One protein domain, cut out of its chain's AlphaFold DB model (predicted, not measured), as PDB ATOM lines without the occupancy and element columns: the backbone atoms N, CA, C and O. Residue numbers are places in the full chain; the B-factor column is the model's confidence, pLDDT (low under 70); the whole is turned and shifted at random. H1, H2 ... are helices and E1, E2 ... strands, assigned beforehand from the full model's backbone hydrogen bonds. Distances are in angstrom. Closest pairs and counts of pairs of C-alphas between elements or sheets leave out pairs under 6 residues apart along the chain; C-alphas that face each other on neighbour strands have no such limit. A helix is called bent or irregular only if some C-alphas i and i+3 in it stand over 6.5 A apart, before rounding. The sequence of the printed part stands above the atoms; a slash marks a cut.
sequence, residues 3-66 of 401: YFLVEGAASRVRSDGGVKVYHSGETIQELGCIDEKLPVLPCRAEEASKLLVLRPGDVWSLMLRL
ATOM      1  N   TYR A   3      47.401  12.768 -34.328       79.69
ATOM      2  CA  TYR A   3      48.717  12.187 -34.109       79.69
ATOM      3  C   TYR A   3      48.908  11.032 -35.083       79.69
ATOM      4  O   TYR A   3      48.095  10.107 -35.092       79.69
ATOM      5  N   PHE A   4      49.965  11.087 -35.884       79.44
ATOM      6  CA  PHE A   4      50.389  10.002 -36.763       79.44
ATOM      7  C   PHE A   4      51.640   9.380 -36.169       79.44
ATOM      8  O   PHE A   4      52.597  10.092 -35.861       79.44
ATOM      9  N   LEU A   5      51.631   8.065 -35.992       81.44
ATOM     10  CA  LEU A   5      52.792   7.351 -35.494       81.44
ATOM     11  C   LEU A   5      53.773   7.150 -36.645       81.44
ATOM     12  O   LEU A   5      53.485   6.432 -37.593       81.44
ATOM     13  N   VAL A   6      54.916   7.825 -36.592       86.19
ATOM     14  CA  VAL A   6      55.959   7.731 -37.624       86.19
ATOM     15  C   VAL A   6      56.914   6.588 -37.300       86.19
ATOM     16  O   VAL A   6      57.333   5.859 -38.192       86.19
ATOM     17  N   GLU A   7      57.220   6.382 -36.024       86.06
ATOM     18  CA  GLU A   7      58.148   5.348 -35.559       86.06
ATOM     19  C   GLU A   7      57.692   4.821 -34.194       86.06
ATOM     20  O   GLU A   7      57.138   5.588 -33.405       86.06
ATOM     21  N   GLY A   8      57.929   3.535 -33.925       89.94
ATOM     22  CA  GLY A   8      57.587   2.869 -32.664       89.94
ATOM     23  C   GLY A   8      56.166   2.296 -32.609       89.94
ATOM     24  O   GLY A   8      55.542   2.033 -33.642       89.94
ATOM     25  N   ALA A   9      55.674   2.084 -31.386       87.62
ATOM     26  CA  ALA A   9      54.322   1.616 -31.091       87.62
ATOM     27  C   ALA A   9      53.630   2.524 -30.060       87.62
ATOM     28  O   ALA A   9      54.258   3.214 -29.245       87.62
ATOM     29  N   ALA A  10      52.303   2.550 -30.103       88.12
ATOM     30  CA  ALA A  10      51.484   3.213 -29.097       88.12
ATOM     31  C   ALA A  10      50.301   2.329 -28.726       88.12
ATOM     32  O   ALA A  10      49.844   1.522 -29.520       88.12
ATOM     33  N   SER A  11      49.765   2.478 -27.522       86.62
ATOM     34  CA  SER A  11      48.604   1.724 -27.074       86.62
ATOM     35  C   SER A  11      47.558   2.633 -26.446       86.62
ATOM     36  O   SER A  11      47.859   3.602 -25.744       86.62
ATOM     37  N   ARG A  12      46.292   2.315 -26.703       83.56
ATOM     38  CA  ARG A  12      45.137   2.984 -26.113       83.56
ATOM     39  C   ARG A  12      44.245   1.962 -25.440       83.56
ATOM     40  O   ARG A  12      43.851   0.977 -26.059       83.56
ATOM     41  N   VAL A  13      43.841   2.268 -24.214       77.62
ATOM     42  CA  VAL A  13      42.760   1.546 -23.543       77.62
ATOM     43  C   VAL A  13      41.427   2.024 -24.128       77.62
ATOM     44  O   VAL A  13      41.127   3.221 -24.158       77.62
ATOM     45  N   ARG A  14      40.657   1.091 -24.677       77.25
ATOM     46  CA  ARG A  14      39.308   1.289 -25.206       77.25
ATOM     47  C   ARG A  14      38.302   1.345 -24.054       77.25
ATOM     48  O   ARG A  14      38.585   0.930 -22.934       77.25
ATOM     49  N   SER A  15      37.102   1.842 -24.340       67.62
ATOM     50  CA  SER A  15      36.011   1.929 -23.358       67.62
ATOM     51  C   SER A  15      35.509   0.565 -22.869       67.62
ATOM     52  O   SER A  15      34.924   0.493 -21.798       67.62
ATOM     53  N   ASP A  16      35.742  -0.507 -23.629       74.75
ATOM     54  CA  ASP A  16      35.438  -1.895 -23.256       74.75
ATOM     55  C   ASP A  16      36.553  -2.554 -22.414       74.75
ATOM     56  O   ASP A  16      36.477  -3.743 -22.112       74.75
ATOM     57  N   GLY A  17      37.596  -1.801 -22.045       83.12
ATOM     58  CA  GLY A  17      38.769  -2.304 -21.326       83.12
ATOM     59  C   GLY A  17      39.810  -2.990 -22.218       83.12
ATOM     60  O   GLY A  17      40.895  -3.314 -21.737       83.12
ATOM     61  N   GLY A  18      39.534  -3.181 -23.513       85.31
ATOM     62  CA  GLY A  18      40.500  -3.722 -24.465       85.31
ATOM     63  C   GLY A  18      41.636  -2.741 -24.750       85.31
ATOM     64  O   GLY A  18      41.460  -1.526 -24.687       85.31
ATOM     65  N   VAL A  19      42.814  -3.242 -25.113       87.56
ATOM     66  CA  VAL A  19      43.938  -2.395 -25.533       87.56
ATOM     67  C   VAL A  19      44.058  -2.450 -27.052       87.56
ATOM     68  O   VAL A  19      44.256  -3.518 -27.622       87.56
ATOM     69  N   LYS A  20      43.930  -1.299 -27.718       86.50
ATOM     70  CA  LYS A  20      44.272  -1.151 -29.138       86.50
ATOM     71  C   LYS A  20      45.725  -0.706 -29.239       86.50
ATOM     72  O   LYS A  20      46.063   0.355 -28.718       86.50
ATOM     73  N   VAL A  21      46.550  -1.509 -29.898       88.69
ATOM     74  CA  VAL A  21      47.933  -1.160 -30.240       88.69
ATOM     75  C   VAL A  21      47.937  -0.513 -31.621       88.69
ATOM     76  O   VAL A  21      47.174  -0.927 -32.493       88.69
ATOM     77  N   TYR A  22      48.748   0.524 -31.770       85.75
ATOM     78  CA  TYR A  22      49.002   1.249 -32.999       85.75
ATOM     79  C   TYR A  22      50.459   1.064 -33.404       85.75
ATOM     80  O   TYR A  22      51.352   1.104 -32.551       85.75
ATOM     81  N   HIS A  23      50.691   0.922 -34.700       88.50
ATOM     82  CA  HIS A  23      51.997   0.747 -35.318       88.50
ATOM     83  C   HIS A  23      52.375   1.947 -36.194       88.50
ATOM     84  O   HIS A  23      51.545   2.805 -36.506       88.50
ATOM     85  N   SER A  24      53.653   2.030 -36.574       87.75
ATOM     86  CA  SER A  24      54.137   3.038 -37.523       87.75
ATOM     87  C   SER A  24      53.269   3.060 -38.792       87.75
ATOM     88  O   SER A  24      52.934   2.018 -39.354       87.75
ATOM     89  N   GLY A  25      52.878   4.262 -39.209       81.88
ATOM     90  CA  GLY A  25      51.943   4.529 -40.299       81.88
ATOM     91  C   GLY A  25      50.487   4.709 -39.858       81.88
ATOM     92  O   GLY A  25      49.688   5.227 -40.634       81.88
ATOM     93  N   GLU A  26      50.124   4.339 -38.626       80.50
ATOM     94  CA  GLU A  26      48.746   4.450 -38.146       80.50
ATOM     95  C   GLU A  26      48.442   5.798 -37.475       80.50
ATOM     96  O   GLU A  26      49.307   6.474 -36.903       80.50
ATOM     97  N   THR A  27      47.167   6.190 -37.524       78.75
ATOM     98  CA  THR A  27      46.680   7.440 -36.929       78.75
ATOM     99  C   THR A  27      46.029   7.162 -35.573       78.75
ATOM    100  O   THR A  27      45.125   6.339 -35.450       78.75
ATOM    101  N   ILE A  28      46.477   7.864 -34.532       71.75
ATOM    102  CA  ILE A  28      46.087   7.615 -33.132       71.75
ATOM    103  C   ILE A  28      44.886   8.479 -32.704       71.75
ATOM    104  O   ILE A  28      44.208   8.184 -31.717       71.75
ATOM    105  N   GLN A  29      44.560   9.531 -33.461       70.94
ATOM    106  CA  GLN A  29      43.437  10.414 -33.147       70.94
ATOM    107  C   GLN A  29      42.954  11.202 -34.373       70.94
ATOM    108  O   GLN A  29      43.120  12.413 -34.445       70.94
ATOM    109  N   GLU A  30      42.357  10.518 -35.343       66.88
ATOM    110  CA  GLU A  30      42.076  11.043 -36.692       66.88
ATOM    111  C   GLU A  30      41.277  12.348 -36.710       66.88
ATOM    112  O   GLU A  30      41.617  13.258 -37.463       66.88
ATOM    113  N   LEU A  31      40.278  12.488 -35.835       67.69
ATOM    114  CA  LEU A  31      39.438  13.685 -35.816       67.69
ATOM    115  C   LEU A  31      40.032  14.839 -35.009       67.69
ATOM    116  O   LEU A  31      39.552  15.956 -35.139       67.69
ATOM    117  N   GLY A  32      41.074  14.630 -34.197       66.88
ATOM    118  CA  GLY A  32      41.599  15.665 -33.298       66.88
ATOM    119  C   GLY A  32      42.179  16.891 -34.019       66.88
ATOM    120  O   GLY A  32      42.409  17.925 -33.390       66.88
ATOM    121  N   CYS A  33      42.456  16.795 -35.318       69.25
ATOM    122  CA  CYS A  33      42.840  17.900 -36.192       69.25
ATOM    123  C   CYS A  33      41.647  18.613 -36.840       69.25
ATOM    124  O   CYS A  33      41.823  19.615 -37.516       69.25
ATOM    125  N   ILE A  34      40.426  18.123 -36.686       70.12
ATOM    126  CA  ILE A  34      39.253  18.798 -37.236       70.12
ATOM    127  C   ILE A  34      38.848  19.936 -36.310       70.12
ATOM    128  O   ILE A  34      38.464  21.004 -36.780       70.12
ATOM    129  N   ASP A  35      38.951  19.732 -35.000       71.12
ATOM    130  CA  ASP A  35      38.469  20.680 -34.010       71.12
ATOM    131  C   ASP A  35      39.185  20.492 -32.668       71.12
ATOM    132  O   ASP A  35      39.353  19.378 -32.174       71.12
ATOM    133  N   GLU A  36      39.632  21.605 -32.090       77.50
ATOM    134  CA  GLU A  36      40.374  21.644 -30.826       77.50
ATOM    135  C   GLU A  36      39.535  21.202 -29.624       77.50
ATOM    136  O   GLU A  36      40.090  20.754 -28.625       77.50
ATOM    137  N   LYS A  37      38.205  21.303 -29.729       74.00
ATOM    138  CA  LYS A  37      37.274  20.943 -28.653       74.00
ATOM    139  C   LYS A  37      36.983  19.447 -28.578       74.00
ATOM    140  O   LYS A  37      36.291  19.011 -27.662       74.00
ATOM    141  N   LEU A  38      37.459  18.660 -29.541       67.62
ATOM    142  CA  LEU A  38      37.235  17.220 -29.542       67.62
ATOM    143  C   LEU A  38      38.059  16.577 -28.423       67.62
ATOM    144  O   LEU A  38      39.234  16.923 -28.262       67.62
ATOM    145  N   PRO A  39      37.479  15.630 -27.666       65.50
ATOM    146  CA  PRO A  39      38.179  15.007 -26.557       65.50
ATOM    147  C   PRO A  39      39.470  14.346 -27.043       65.50
ATOM    148  O   PRO A  39      39.483  13.591 -28.024       65.50
ATOM    149  N   VAL A  40      40.568  14.644 -26.345       70.12
ATOM    150  CA  VAL A  40      41.848  13.977 -26.570       70.12
ATOM    151  C   VAL A  40      41.766  12.571 -26.020       70.12
ATOM    152  O   VAL A  40      41.531  12.366 -24.832       70.12
ATOM    153  N   LEU A  41      41.923  11.597 -26.909       71.62
ATOM    154  CA  LEU A  41      41.903  10.199 -26.527       71.62
ATOM    155  C   LEU A  41      43.227   9.883 -25.824       71.62
ATOM    156  O   LEU A  41      44.279  10.047 -26.445       71.62
ATOM    157  N   PRO A  42      43.210   9.451 -24.550       75.19
ATOM    158  CA  PRO A  42      44.439   9.150 -23.837       75.19
ATOM    159  C   PRO A  42      45.128   7.968 -24.519       75.19
ATOM    160  O   PRO A  42      44.555   6.884 -24.645       75.19
ATOM    161  N   CYS A  43      46.358   8.183 -24.973       80.06
ATOM    162  CA  CYS A  43      47.190   7.166 -25.597       80.06
ATOM    163  C   CYS A  43      48.538   7.128 -24.879       80.06
ATOM    164  O   CYS A  43      49.071   8.170 -24.501       80.06
ATOM    165  N   ARG A  44      49.084   5.929 -24.681       85.12
ATOM    166  CA  ARG A  44      50.436   5.728 -24.162       85.12
ATOM    167  C   ARG A  44      51.336   5.337 -25.320       85.12
ATOM    168  O   ARG A  44      51.118   4.297 -25.931       85.12
ATOM    169  N   ALA A  45      52.299   6.183 -25.646       85.75
ATOM    170  CA  ALA A  45      53.349   5.845 -26.598       85.75
ATOM    171  C   ALA A  45      54.500   5.140 -25.863       85.75
ATOM    172  O   ALA A  45      54.742   5.432 -24.691       85.75
ATOM    173  N   GLU A  46      55.186   4.214 -26.529       88.25
ATOM    174  CA  GLU A  46      56.451   3.660 -26.032       88.25
ATOM    175  C   GLU A  46      57.560   4.730 -26.052       88.25
ATOM    176  O   GLU A  46      57.487   5.691 -26.821       88.25
ATOM    177  N   GLU A  47      58.590   4.586 -25.209       83.31
ATOM    178  CA  GLU A  47      59.621   5.621 -24.987       83.31
ATOM    179  C   GLU A  47      60.383   6.037 -26.261       83.31
ATOM    180  O   GLU A  47      60.879   7.159 -26.340       83.31
ATOM    181  N   ALA A  48      60.444   5.169 -27.277       87.69
ATOM    182  CA  ALA A  48      61.133   5.425 -28.545       87.69
ATOM    183  C   ALA A  48      60.212   5.922 -29.680       87.69
ATOM    184  O   ALA A  48      60.659   6.076 -30.818       87.69
ATOM    185  N   SER A  49      58.928   6.158 -29.409       88.56
ATOM    186  CA  SER A  49      57.953   6.452 -30.459       88.56
ATOM    187  C   SER A  49      58.009   7.904 -30.942       88.56
ATOM    188  O   SER A  49      58.031   8.848 -30.150       88.56
ATOM    189  N   LYS A  50      57.957   8.106 -32.266       87.06
ATOM    190  CA  LYS A  50      57.881   9.434 -32.898       87.06
ATOM    191  C   LYS A  50      56.479   9.697 -33.420       87.06
ATOM    192  O   LYS A  50      55.946   8.919 -34.209       87.06
ATOM    193  N   LEU A  51      55.906  10.830 -33.021       85.25
ATOM    194  CA  LEU A  51      54.571  11.263 -33.429       85.25
ATOM    195  C   LEU A  51      54.656  12.520 -34.297       85.25
ATOM    196  O   LEU A  51      55.224  13.530 -33.882       85.25
ATOM    197  N   LEU A  52      54.033  12.487 -35.472       82.75
ATOM    198  CA  LEU A  52      53.725  13.685 -36.246       82.75
ATOM    199  C   LEU A  52      52.390  14.253 -35.755       82.75
ATOM    200  O   LEU A  52      51.384  13.547 -35.706       82.75
ATOM    201  N   VAL A  53      52.382  15.539 -35.405       83.50
ATOM    202  CA  VAL A  53      51.212  16.221 -34.842       83.50
ATOM    203  C   VAL A  53      50.647  17.202 -35.863       83.50
ATOM    204  O   VAL A  53      51.300  18.185 -36.197       83.50
ATOM    205  N   LEU A  54      49.413  16.975 -36.311       81.00
ATOM    206  CA  LEU A  54      48.658  17.938 -37.115       81.00
ATOM    207  C   LEU A  54      47.675  18.699 -36.224       81.00
ATOM    208  O   LEU A  54      46.732  18.117 -35.668       81.00
ATOM    209  N   ARG A  55      47.872  20.013 -36.069       82.69
ATOM    210  CA  ARG A  55      46.928  20.856 -35.322       82.69
ATOM    211  C   ARG A  55      45.741  21.240 -36.211       82.69
ATOM    212  O   ARG A  55      45.868  21.236 -37.436       82.69
ATOM    213  N   PRO A  56      44.595  21.630 -35.624       77.81
ATOM    214  CA  PRO A  56      43.440  22.005 -36.429       77.81
ATOM    215  C   PRO A  56      43.649  23.166 -37.400       77.81
ATOM    216  O   PRO A  56      43.169  23.120 -38.532       77.81
ATOM    217  N   GLY A  57      44.426  24.176 -36.999       77.25
ATOM    218  CA  GLY A  57      44.807  25.267 -37.898       77.25
ATOM    219  C   GLY A  57      45.643  24.794 -39.093       77.25
ATOM    220  O   GLY A  57      45.453  25.280 -40.208       77.25
ATOM    221  N   ASP A  58      46.507  23.799 -38.879       81.25
ATOM    222  CA  ASP A  58      47.414  23.282 -39.905       81.25
ATOM    223  C   ASP A  58      46.656  22.490 -40.964       81.25
ATOM    224  O   ASP A  58      46.941  22.631 -42.146       81.25
ATOM    225  N   VAL A  59      45.644  21.710 -40.570       76.88
ATOM    226  CA  VAL A  59      44.829  20.942 -41.523       76.88
ATOM    227  C   VAL A  59      44.050  21.854 -42.449       76.88
ATOM    228  O   VAL A  59      44.063  21.643 -43.661       76.88
ATOM    229  N   TRP A  60      43.433  22.908 -41.916       76.31
ATOM    230  CA  TRP A  60      42.767  23.885 -42.768       76.31
ATOM    231  C   TRP A  60      43.762  24.598 -43.696       76.31
ATOM    232  O   TRP A  60      43.505  24.733 -44.888       76.31
ATOM    233  N   SER A  61      44.928  24.994 -43.177       78.44
ATOM    234  CA  SER A  61      45.998  25.602 -43.978       78.44
ATOM    235  C   SER A  61      46.486  24.672 -45.098       78.44
ATOM    236  O   SER A  61      46.622  25.100 -46.243       78.44
ATOM    237  N   LEU A  62      46.668  23.382 -44.807       77.31
ATOM    238  CA  LEU A  62      47.021  22.352 -45.785       77.31
ATOM    239  C   LEU A  62      45.924  22.186 -46.839       77.31
ATOM    240  O   LEU A  62      46.226  22.166 -48.025       77.31
ATOM    241  N   MET A  63      44.652  22.139 -46.435       75.06
ATOM    242  CA  MET A  63      43.520  22.056 -47.366       75.06
ATOM    243  C   MET A  63      43.424  23.269 -48.301       75.06
ATOM    244  O   MET A  63      42.982  23.115 -49.434       75.06
ATOM    245  N   LEU A  64      43.830  24.457 -47.839       75.62
ATOM    246  CA  LEU A  64      43.872  25.670 -48.659       75.62
ATOM    247  C   LEU A  64      45.062  25.706 -49.627       75.62
ATOM    248  O   LEU A  64      44.948  26.284 -50.704       75.62
ATOM    249  N   ARG A  65      46.209  25.144 -49.228       77.81
ATOM    250  CA  ARG A  65      47.459  25.184 -50.007       77.81
ATOM    251  C   ARG A  65      47.587  24.039 -51.003       77.81
ATOM    252  O   ARG A  65      48.304  24.169 -51.989       77.81
ATOM    253  N   LEU A  66      46.952  22.906 -50.722       78.69
ATOM    254  CA  LEU A  66      47.057  21.707 -51.541       78.69
ATOM    255  C   LEU A  66      45.971  21.675 -52.625       78.69
ATOM    256  O   LEU A  66      44.915  22.291 -52.469       78.69
TER     257      LEU A  66
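Overview. This is residues 3 to 66 of the 401 residues of the protein "Hypothetical protein" of Emiliania huxleyi (UniProt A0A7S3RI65). The domain is an elongated chain of small parts: the hairpin of E2 and E3 at one end, the two-stranded ladder of E1 and E4 between, and the helix H2 at the other end, with the short helix H1 next to the first residues of H2. From H1, the long stretch of residues 34 to 49 loops back to the hairpin, where residues 44 to 45 pair antiparallel with residues 10 to 11 of E2, and then leads into E4. The printed part has 64 residues, with four named strands and two named helices in the order E1, E2, E3, H1, E4, H2; the class is mixed, helices and strands. The two sheets, E1 - E4 and E2 - E3, are both antiparallel. The whole is only just compact, close to loose, with a radius of gyration of the C-alphas of 12.8 A and spans of 38 by 24 by 15 A.

Along the chain. E1, residues 3 to 7, begins with C-alpha 3 at (48.717, 12.187, -34.109) and is 11.7 A long. E2 is residues 9 to 13, 13.8 A, and E3 is residues 19 to 23, 13.1 A. H1, residues 30 to 33, is irregular, but only just: C-alphas 30 and 33 are 6.9 A apart. E4, residues 50 to 54, begins with C-alpha 50 at (57.881, 9.434, -32.898) and is 13.2 A long. H2, residues 56 to 65, is 14.5 A long and ends with C-alpha 65 at (47.459, 25.184, -50.007).

Arrangement. E1 and E4 are antiparallel neighbours at 152 degrees, with N 4 and O 52 within hydrogen-bond range at 2.8 A and N 50 and O 7 at 2.9 A. E1 and E2 meet only through their link. E2 and E3 form a hairpin, antiparallel at 158 degrees, with N 12 and O 20 at 2.8 A and N 22 and O 10 at 2.7 A. The closest C-alphas of E1 and E3 are those of Leu 5 and His 23, 6.7 A. H1 and H2 touch, the closest C-alphas being those of Cys 33 and Pro 56, 4.2 A. H2 is apart from E1, E2 and E3. In H2 every O i to N i+4 pair is within hydrogen-bond range; H1 is too short for such a pair, and its one O i to N i+3 pair is not within range.

Size, cuts and confidence. The two C-alphas farthest apart are those of Gly 17 and Arg 65, 40.7 A. The printed part has no cut. The link from H1 to E4, 16 residues, is long; E3 to H1 is short, and the others are tight. The mean pLDDT of the printed part is 79.5; it is under 70 at residue 15, residues 30 to 33 and residues 38 to 39.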